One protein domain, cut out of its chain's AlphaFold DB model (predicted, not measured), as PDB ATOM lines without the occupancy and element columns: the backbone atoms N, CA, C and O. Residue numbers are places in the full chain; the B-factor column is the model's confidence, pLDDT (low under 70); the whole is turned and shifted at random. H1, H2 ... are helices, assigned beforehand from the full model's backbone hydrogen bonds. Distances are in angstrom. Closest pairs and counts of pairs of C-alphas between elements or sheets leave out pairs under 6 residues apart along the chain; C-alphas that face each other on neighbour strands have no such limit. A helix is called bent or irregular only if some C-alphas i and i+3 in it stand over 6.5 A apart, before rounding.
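This is residues 512 to 577 of the 581 residues of the protein "DNA recombination protein RmuC-like" of Stylophora pistillata (UniProt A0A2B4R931). One long helix, H1, sticks out as an arm with residues 512 to 533; beyond its far end the shorter H2 carries on nearly the same line, and H3 lies crosswise over the place where the two meet. A loop, residues 557 to 566, brings the chain back from the end of H2 to H3. The printed part has 66 residues with three named helices, in the order H1, H2, H3, and no named strand; the class is all helix. It is extended, a rod whose length is made largely by the arm, with a radius of gyration of the C-alphas of 18.4 A and spans of 62 by 24 by 15 A.

H1, residues 512 to 542, begins at C-alpha 512 (136.605, 137.450, 180.514) and measures 41.8 A. It is irregular, but only just: C-alphas 539 and 542 are 6.6 A apart. H2, residues 547 to 556, measures 14.3 A. H3, residues 567 to 575, measures 12.1 A and ends at C-alpha 575 (129.952, 98.104, 156.042).

H1 and H2 touch only at the corner by their tight link, H1 with residues 539 to 541 alone; the closest C-alphas, of Leu 540 and Ile 547, are 5.0 A apart. They run the same way at a shallow tilt of 19 degrees. H3 touches H1, about perpendicular at 82 degrees, by residues 541 to 542 of H1 alone; the closest C-alphas, of Ser 541 and Ala 573, are 4.6 A apart. H3 also touches H2, about perpendicular at 79 degrees, and the closest C-alphas, of Arg 549 and Ala 573, are 6.6 A apart. In H1, H2 and H3 every O i to N i+4 pair is within hydrogen-bond range.

The two C-alphas farthest apart, of Phe 512 and Gly 558, are 62.9 A apart. Without residues 512 to 533, which stand free, the body spans 31 by 17 by 17 A. The printed part has no cut and no long link. Its mean pLDDT is 80.0; residues 558, 560, 562 and 575 to 577 are under 70.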
ATOM      1  N   PHE A 512     136.402 137.898 181.888       75.06
ATOM      2  CA  PHE A 512     136.605 137.450 180.514       75.06
ATOM      3  C   PHE A 512     137.604 136.290 180.460       75.06
ATOM      4  O   PHE A 512     137.299 135.265 179.853       75.06
ATOM      5  N   VAL A 513     138.736 136.397 181.163       81.06
ATOM      6  CA  VAL A 513     139.725 135.312 181.267       81.06
ATOM      7  C   VAL A 513     139.084 134.054 181.858       81.06
ATOM      8  O   VAL A 513     139.135 132.995 181.229       81.06
ATOM      9  N   GLY A 514     138.379 134.175 182.989       81.62
ATOM     10  CA  GLY A 514     137.683 133.041 183.608       81.62
ATOM     11  C   GLY A 514     136.670 132.373 182.670       81.62
ATOM     12  O   GLY A 514     136.629 131.148 182.560       81.62
ATOM     13  N   PHE A 515     135.905 133.167 181.916       80.56
ATOM     14  CA  PHE A 515     134.977 132.641 180.915       80.56
ATOM     15  C   PHE A 515     135.699 131.914 179.769       80.56
ATOM     16  O   PHE A 515     135.250 130.848 179.339       80.56
ATOM     17  N   THR A 516     136.831 132.439 179.286       79.88
ATOM     18  CA  THR A 516     137.623 131.757 178.248       79.88
ATOM     19  C   THR A 516     138.185 130.421 178.735       79.88
ATOM     20  O   THR A 516     138.115 129.438 177.992       79.88
ATOM     21  N   ASP A 517     138.643 130.335 179.985       82.56
ATOM     22  CA  ASP A 517     139.099 129.081 180.595       82.56
ATOM     23  C   ASP A 517     137.975 128.046 180.691       82.56
ATOM     24  O   ASP A 517     138.176 126.863 180.392       82.56
ATOM     25  N   ASP A 518     136.768 128.472 181.058       84.44
ATOM     26  CA  ASP A 518     135.610 127.582 181.112       84.44
ATOM     27  C   ASP A 518     135.215 127.077 179.718       84.44
ATOM     28  O   ASP A 518     134.985 125.876 179.541       84.44
ATOM     29  N   LEU A 519     135.254 127.929 178.689       79.62
ATOM     30  CA  LEU A 519     135.075 127.492 177.298       79.62
ATOM     31  C   LEU A 519     136.181 126.532 176.839       79.62
ATOM     32  O   LEU A 519     135.930 125.621 176.038       79.62
ATOM     33  N   ILE A 520     137.408 126.694 177.340       77.31
ATOM     34  CA  ILE A 520     138.491 125.749 177.074       77.31
ATOM     35  C   ILE A 520     138.166 124.381 177.680       77.31
ATOM     36  O   ILE A 520     138.248 123.371 176.969       77.31
ATOM     37  N   LYS A 521     137.738 124.343 178.946       83.56
ATOM     38  CA  LYS A 521     137.326 123.111 179.640       83.56
ATOM     39  C   LYS A 521     136.161 122.421 178.932       83.56
ATOM     40  O   LYS A 521     136.231 121.212 178.712       83.56
ATOM     41  N   VAL A 522     135.132 123.169 178.530       83.94
ATOM     42  CA  VAL A 522     133.976 122.625 177.796       83.94
ATOM     43  C   VAL A 522     134.426 121.966 176.492       83.94
ATOM     44  O   VAL A 522     134.062 120.820 176.233       83.94
ATOM     45  N   GLY A 523     135.289 122.623 175.709       80.88
ATOM     46  CA  GLY A 523     135.835 122.034 174.480       80.88
ATOM     47  C   GLY A 523     136.560 120.701 174.723       80.88
ATOM     48  O   GLY A 523     136.378 119.738 173.972       80.88
ATOM     49  N   ASN A 524     137.323 120.597 175.814       82.88
ATOM     50  CA  ASN A 524     138.002 119.354 176.200       82.88
ATOM     51  C   ASN A 524     137.014 118.249 176.619       82.88
ATOM     52  O   ASN A 524     137.191 117.079 176.256       82.88
ATOM     53  N   GLN A 525     135.952 118.602 177.345       87.06
ATOM     54  CA  GLN A 525     134.899 117.661 177.735       87.06
ATOM     55  C   GLN A 525     134.107 117.157 176.523       87.06
ATOM     56  O   GLN A 525     133.860 115.956 176.428       87.06
ATOM     57  N   MET A 526     133.785 118.022 175.556       85.94
ATOM     58  CA  MET A 526     133.115 117.615 174.313       85.94
ATOM     59  C   MET A 526     133.969 116.636 173.502       85.94
ATOM     60  O   MET A 526     133.462 115.604 173.065       85.94
ATOM     61  N   ASN A 527     135.276 116.888 173.384       83.00
ATOM     62  CA  ASN A 527     136.209 115.941 172.765       83.00
ATOM     63  C   ASN A 527     136.217 114.584 173.485       83.00
ATOM     64  O   ASN A 527     136.249 113.528 172.851       83.00
ATOM     65  N   THR A 528     136.164 114.594 174.816       88.50
ATOM     66  CA  THR A 528     136.113 113.369 175.627       88.50
ATOM     67  C   THR A 528     134.800 112.611 175.417       88.50
ATOM     68  O   THR A 528     134.814 111.393 175.208       88.50
ATOM     69  N   ALA A 529     133.668 113.317 175.399       87.81
ATOM     70  CA  ALA A 529     132.356 112.744 175.112       87.81
ATOM     71  C   ALA A 529     132.304 112.146 173.699       87.81
ATOM     72  O   ALA A 529     131.858 111.012 173.524       87.81
ATOM     73  N   GLN A 530     132.844 112.852 172.702       87.50
ATOM     74  CA  GLN A 530     132.927 112.376 171.323       87.50
ATOM     75  C   GLN A 530     133.775 111.101 171.212       87.50
ATOM     76  O   GLN A 530     133.336 110.136 170.583       87.50
ATOM     77  N   LYS A 531     134.947 111.051 171.861       88.94
ATOM     78  CA  LYS A 531     135.788 109.840 171.920       88.94
ATOM     79  C   LYS A 531     135.061 108.672 172.592       88.94
ATOM     80  O   LYS A 531     135.100 107.553 172.088       88.94
ATOM     81  N   THR A 532     134.356 108.933 173.692       91.62
ATOM     82  CA  THR A 532     133.582 107.913 174.423       91.62
ATOM     83  C   THR A 532     132.432 107.364 173.577       91.62
ATOM     84  O   THR A 532     132.219 106.150 173.521       91.62
ATOM     85  N   TYR A 533     131.723 108.239 172.860       89.75
ATOM     86  CA  TYR A 533     130.684 107.855 171.908       89.75
ATOM     87  C   TYR A 533     131.252 106.999 170.771       89.75
ATOM     88  O   TYR A 533     130.721 105.925 170.492       89.75
ATOM     89  N   GLN A 534     132.361 107.425 170.155       87.81
ATOM     90  CA  GLN A 534     133.032 106.659 169.100       87.81
ATOM     91  C   GLN A 534     133.456 105.272 169.595       87.81
ATOM     92  O   GLN A 534     133.154 104.273 168.949       87.81
ATOM     93  N   TYR A 535     134.078 105.189 170.773       87.50
ATOM     94  CA  TYR A 535     134.465 103.919 171.387       87.50
ATOM     95  C   TYR A 535     133.260 103.003 171.654       87.50
ATOM     96  O   TYR A 535     133.311 101.804 171.370       87.50
ATOM     97  N   SER A 536     132.151 103.563 172.138       87.56
ATOM     98  CA  SER A 536     130.903 102.822 172.370       87.56
ATOM     99  C   SER A 536     130.293 102.316 171.063       87.56
ATOM    100  O   SER A 536     129.878 101.161 170.983       87.56
ATOM    101  N   MET A 537     130.308 103.138 170.012       85.81
ATOM    102  CA  MET A 537     129.820 102.759 168.685       85.81
ATOM    103  C   MET A 537     130.704 101.691 168.028       85.81
ATOM    104  O   MET A 537     130.193 100.801 167.351       85.81
ATOM    105  N   ASN A 538     132.015 101.717 168.282       85.06
ATOM    106  CA  ASN A 538     132.928 100.653 167.868       85.06
ATOM    107  C   ASN A 538     132.586  99.328 168.558       85.06
ATOM    108  O   ASN A 538     132.501  98.303 167.893       85.06
ATOM    109  N   LYS A 539     132.287  99.320 169.860       85.12
ATOM    110  CA  LYS A 539     131.821  98.090 170.531       85.12
ATOM    111  C   LYS A 539     130.464  97.612 170.019       85.12
ATOM    112  O   LYS A 539     130.255  96.409 169.872       85.12
ATOM    113  N   LEU A 540     129.543  98.542 169.777       84.12
ATOM    114  CA  LEU A 540     128.174  98.224 169.397       84.12
ATOM    115  C   LEU A 540     128.084  97.704 167.962       84.12
ATOM    116  O   LEU A 540     127.531  96.627 167.760       84.12
ATOM    117  N   SER A 541     128.618  98.450 166.991       81.25
ATOM    118  CA  SER A 541     128.419  98.151 165.570       81.25
ATOM    119  C   SER A 541     129.663  98.265 164.686       81.25
ATOM    120  O   SER A 541     129.665  97.625 163.659       81.25
ATOM    121  N   ARG A 542     130.707  99.046 164.997       76.94
ATOM    122  CA  ARG A 542     131.788  99.337 164.011       76.94
ATOM    123  C   ARG A 542     133.085  98.527 164.155       76.94
ATOM    124  O   ARG A 542     133.853  98.388 163.218       76.94
ATOM    125  N   GLY A 543     133.374  98.006 165.340       76.12
ATOM    126  CA  GLY A 543     134.632  97.323 165.646       76.12
ATOM    127  C   GLY A 543     134.631  95.836 165.285       76.12
ATOM    128  O   GLY A 543     133.579  95.207 165.134       76.12
ATOM    129  N   ALA A 544     135.830  95.249 165.217       73.31
ATOM    130  CA  ALA A 544     136.004  93.811 165.043       73.31
ATOM    131  C   ALA A 544     135.318  93.041 166.188       73.31
ATOM    132  O   ALA A 544     135.586  93.269 167.368       73.31
ATOM    133  N   GLY A 545     134.398  92.138 165.834       74.69
ATOM    134  CA  GLY A 545     133.603  91.384 166.805       74.69
ATOM    135  C   GLY A 545     132.556  92.215 167.554       74.69
ATOM    136  O   GLY A 545     132.273  91.892 168.712       74.69
ATOM    137  N   ASN A 546     132.008  93.263 166.923       87.44
ATOM    138  CA  ASN A 546     130.952  94.102 167.488       87.44
ATOM    139  C   ASN A 546     129.711  93.310 167.946       87.44
ATOM    140  O   ASN A 546     129.426  92.205 167.477       87.44
ATOM    141  N   ILE A 547     128.981  93.895 168.897       85.44
ATOM    142  CA  ILE A 547     127.851  93.253 169.579       85.44
ATOM    143  C   ILE A 547     126.698  92.963 168.614       85.44
ATOM    144  O   ILE A 547     126.136  91.872 168.682       85.44
ATOM    145  N   VAL A 548     126.364  93.895 167.711       85.88
ATOM    146  CA  VAL A 548     125.281  93.712 166.727       85.88
ATOM    147  C   VAL A 548     125.522  92.450 165.896       85.88
ATOM    148  O   VAL A 548     124.639  91.601 165.820       85.88
ATOM    149  N   ARG A 549     126.740  92.267 165.378       82.38
ATOM    150  CA  ARG A 549     127.109  91.086 164.588       82.38
ATOM    151  C   ARG A 549     127.078  89.798 165.409       82.38
ATOM    152  O   ARG A 549     126.568  88.788 164.947       82.38
ATOM    153  N   ARG A 550     127.587  89.821 166.648       81.38
ATOM    154  CA  ARG A 550     127.549  88.639 167.532       81.38
ATOM    155  C   ARG A 550     126.120  88.201 167.848       81.38
ATOM    156  O   ARG A 550     125.866  87.003 167.891       81.38
ATOM    157  N   ILE A 551     125.214  89.148 168.087       83.44
ATOM    158  CA  ILE A 551     123.810  88.852 168.393       83.44
ATOM    159  C   ILE A 551     123.070  88.361 167.142       83.44
ATOM    160  O   ILE A 551     122.317  87.396 167.248       83.44
ATOM    161  N   GLU A 552     123.312  88.951 165.967       82.62
ATOM    162  CA  GLU A 552     122.677  88.476 164.727       82.62
ATOM    163  C   GLU A 552     123.173  87.070 164.345       82.62
ATOM    164  O   GLU A 552     122.355  86.203 164.056       82.62
ATOM    165  N   ASN A 553     124.471  86.774 164.496       81.81
ATOM    166  CA  ASN A 553     125.002  85.417 164.293       81.81
ATOM    167  C   ASN A 553     124.332  84.378 165.219       81.81
ATOM    168  O   ASN A 553     124.116  83.239 164.819       81.81
ATOM    169  N   ILE A 554     123.994  84.740 166.465       81.69
ATOM    170  CA  ILE A 554     123.282  83.839 167.394       81.69
ATOM    171  C   ILE A 554     121.866  83.534 166.886       81.69
ATOM    172  O   ILE A 554     121.393  82.404 167.008       81.69
ATOM    173  N   LYS A 555     121.195  84.528 166.303       79.06
ATOM    174  CA  LYS A 555     119.877  84.363 165.688       79.06
ATOM    175  C   LYS A 555     119.944  83.493 164.428       79.06
ATOM    176  O   LYS A 555     119.114  82.601 164.281       79.06
ATOM    177  N   GLU A 556     120.957  83.672 163.578       79.06
ATOM    178  CA  GLU A 556     121.204  82.797 162.416       79.06
ATOM    179  C   GLU A 556     121.471  81.338 162.818       79.06
ATOM    180  O   GLU A 556     121.038  80.415 162.132       79.06
ATOM    181  N   LEU A 557     122.116  81.115 163.967       79.56
ATOM    182  CA  LEU A 557     122.375  79.784 164.530       79.56
ATOM    183  C   LEU A 557     121.140  79.128 165.188       79.56
ATOM    184  O   LEU A 557     121.268  78.051 165.771       79.56
ATOM    185  N   GLY A 558     119.950  79.733 165.078       69.50
ATOM    186  CA  GLY A 558     118.676  79.110 165.453       69.50
ATOM    187  C   GLY A 558     118.067  79.580 166.776       69.50
ATOM    188  O   GLY A 558     117.193  78.899 167.312       69.50
ATOM    189  N   ALA A 559     118.497  80.720 167.325       72.88
ATOM    190  CA  ALA A 559     117.847  81.298 168.502       72.88
ATOM    191  C   ALA A 559     116.476  81.910 168.147       72.88
ATOM    192  O   ALA A 559     116.371  82.761 167.263       72.88
ATOM    193  N   GLU A 560     115.419  81.519 168.866       66.31
ATOM    194  CA  GLU A 560     114.077  82.083 168.681       66.31
ATOM    195  C   GLU A 560     114.015  83.538 169.180       66.31
ATOM    196  O   GLU A 560     114.114  83.814 170.377       66.31
ATOM    197  N   THR A 561     113.823  84.492 168.262       73.00
ATOM    198  CA  THR A 561     113.686  85.922 168.592       73.00
ATOM    199  C   THR A 561     112.429  86.521 167.971       73.00
ATOM    200  O   THR A 561     112.167  86.320 166.788       73.00
ATOM    201  N   SER A 562     111.683  87.323 168.735       67.94
ATOM    202  CA  SER A 562     110.437  87.967 168.285       67.94
ATOM    203  C   SER A 562     110.607  89.390 167.731       67.94
ATOM    204  O   SER A 562     109.640  89.977 167.247       67.94
ATOM    205  N   LYS A 563     111.812  89.977 167.808       76.44
ATOM    206  CA  LYS A 563     112.116  91.350 167.361       76.44
ATOM    207  C   LYS A 563     113.438  91.404 166.592       76.44
ATOM    208  O   LYS A 563     114.362  90.665 166.913       76.44
ATOM    209  N   ASN A 564     113.532  92.324 165.630       76.69
ATOM    210  CA  ASN A 564     114.720  92.537 164.798       76.69
ATOM    211  C   ASN A 564     115.521  93.773 165.235       76.69
ATOM    212  O   ASN A 564     114.946  94.759 165.704       76.69
ATOM    213  N   ILE A 565     116.845  93.726 165.050       79.62
ATOM    214  CA  ILE A 565     117.730  94.883 165.238       79.62
ATOM    215  C   ILE A 565     117.425  95.932 164.156       79.62
ATOM    216  O   ILE A 565     117.022  95.610 163.041       79.62
ATOM    217  N   ASN A 566     117.603  97.212 164.491       82.19
ATOM    218  CA  ASN A 566     117.418  98.313 163.549       82.19
ATOM    219  C   ASN A 566     118.323  98.149 162.307       82.19
ATOM    220  O   ASN A 566     119.545  98.068 162.437       82.19
ATOM    221  N   GLU A 567     117.735  98.193 161.108       77.62
ATOM    222  CA  GLU A 567     118.451  98.004 159.833       77.62
ATOM    223  C   GLU A 567     119.623  98.971 159.625       77.62
ATOM    224  O   GLU A 567     120.622  98.621 159.001       77.62
ATOM    225  N   SER A 568     119.539 100.193 160.157       79.00
ATOM    226  CA  SER A 568     120.624 101.175 160.038       79.00
ATOM    227  C   SER A 568     121.846 100.798 160.876       79.00
ATOM    228  O   SER A 568     122.957 101.207 160.547       79.00
ATOM    229  N   LEU A 569     121.662 100.040 161.963       78.31
ATOM    230  CA  LEU A 569     122.760  99.521 162.781       78.31
ATOM    231  C   LEU A 569     123.370  98.260 162.167       78.31
ATOM    232  O   LEU A 569     124.590  98.135 162.195       78.31
ATOM    233  N   LEU A 570     122.549  97.398 161.559       78.19
ATOM    234  CA  LEU A 570     123.009  96.233 160.794       78.19
ATOM    235  C   LEU A 570     123.875  96.666 159.604       78.19
ATOM    236  O   LEU A 570     125.047  96.315 159.538       78.19
ATOM    237  N   LYS A 571     123.376  97.587 158.765       79.25
ATOM    238  CA  LYS A 571     124.140  98.141 157.629       79.25
ATOM    239  C   LYS A 571     125.475  98.761 158.048       79.25
ATOM    240  O   LYS A 571     126.459  98.649 157.329       79.25
ATOM    241  N   ARG A 572     125.519  99.429 159.208       79.00
ATOM    242  CA  ARG A 572     126.764  99.993 159.756       79.00
ATOM    243  C   ARG A 572     127.726  98.920 160.260       79.00
ATOM    244  O   ARG A 572     128.922  99.171 160.229       79.00
ATOM    245  N   ALA A 573     127.218  97.789 160.738       75.56
ATOM    246  CA  ALA A 573     128.039  96.679 161.201       75.56
ATOM    247  C   ALA A 573     128.627  95.841 160.069       75.56
ATOM    248  O   ALA A 573     129.749  95.349 160.202       75.56
ATOM    249  N   ASP A 574     127.915  95.747 158.950       72.94
ATOM    250  CA  ASP A 574     128.384  95.029 157.768       72.94
ATOM    251  C   ASP A 574     129.352  95.874 156.926       72.94
ATOM    252  O   ASP A 574     130.337  95.349 156.403       72.94
ATOM    253  N   ALA A 575     129.133  97.193 156.846       67.31
ATOM    254  CA  ALA A 575     129.952  98.104 156.042       67.31
ATOM    255  C   ALA A 575     131.436  98.154 156.456       67.31
ATOM    256  O   ALA A 575     132.294  98.245 155.583       67.31
ATOM    257  N   ASP A 576     131.751  98.054 157.754       58.12
ATOM    258  CA  ASP A 576     133.143  98.061 158.241       58.12
ATOM    259  C   ASP A 576     133.859  96.708 158.034       58.12
ATOM    260  O   ASP A 576     135.079  96.640 158.154       58.12
ATOM    261  N   SER A 577     133.144  95.631 157.677       52.53
ATOM    262  CA  SER A 577     133.772  94.331 157.389       52.53
ATOM    263  C   SER A 577     134.472  94.293 156.027       52.53
ATOM    264  O   SER A 577     135.554  93.722 155.922       52.53
TER     265      SER A 577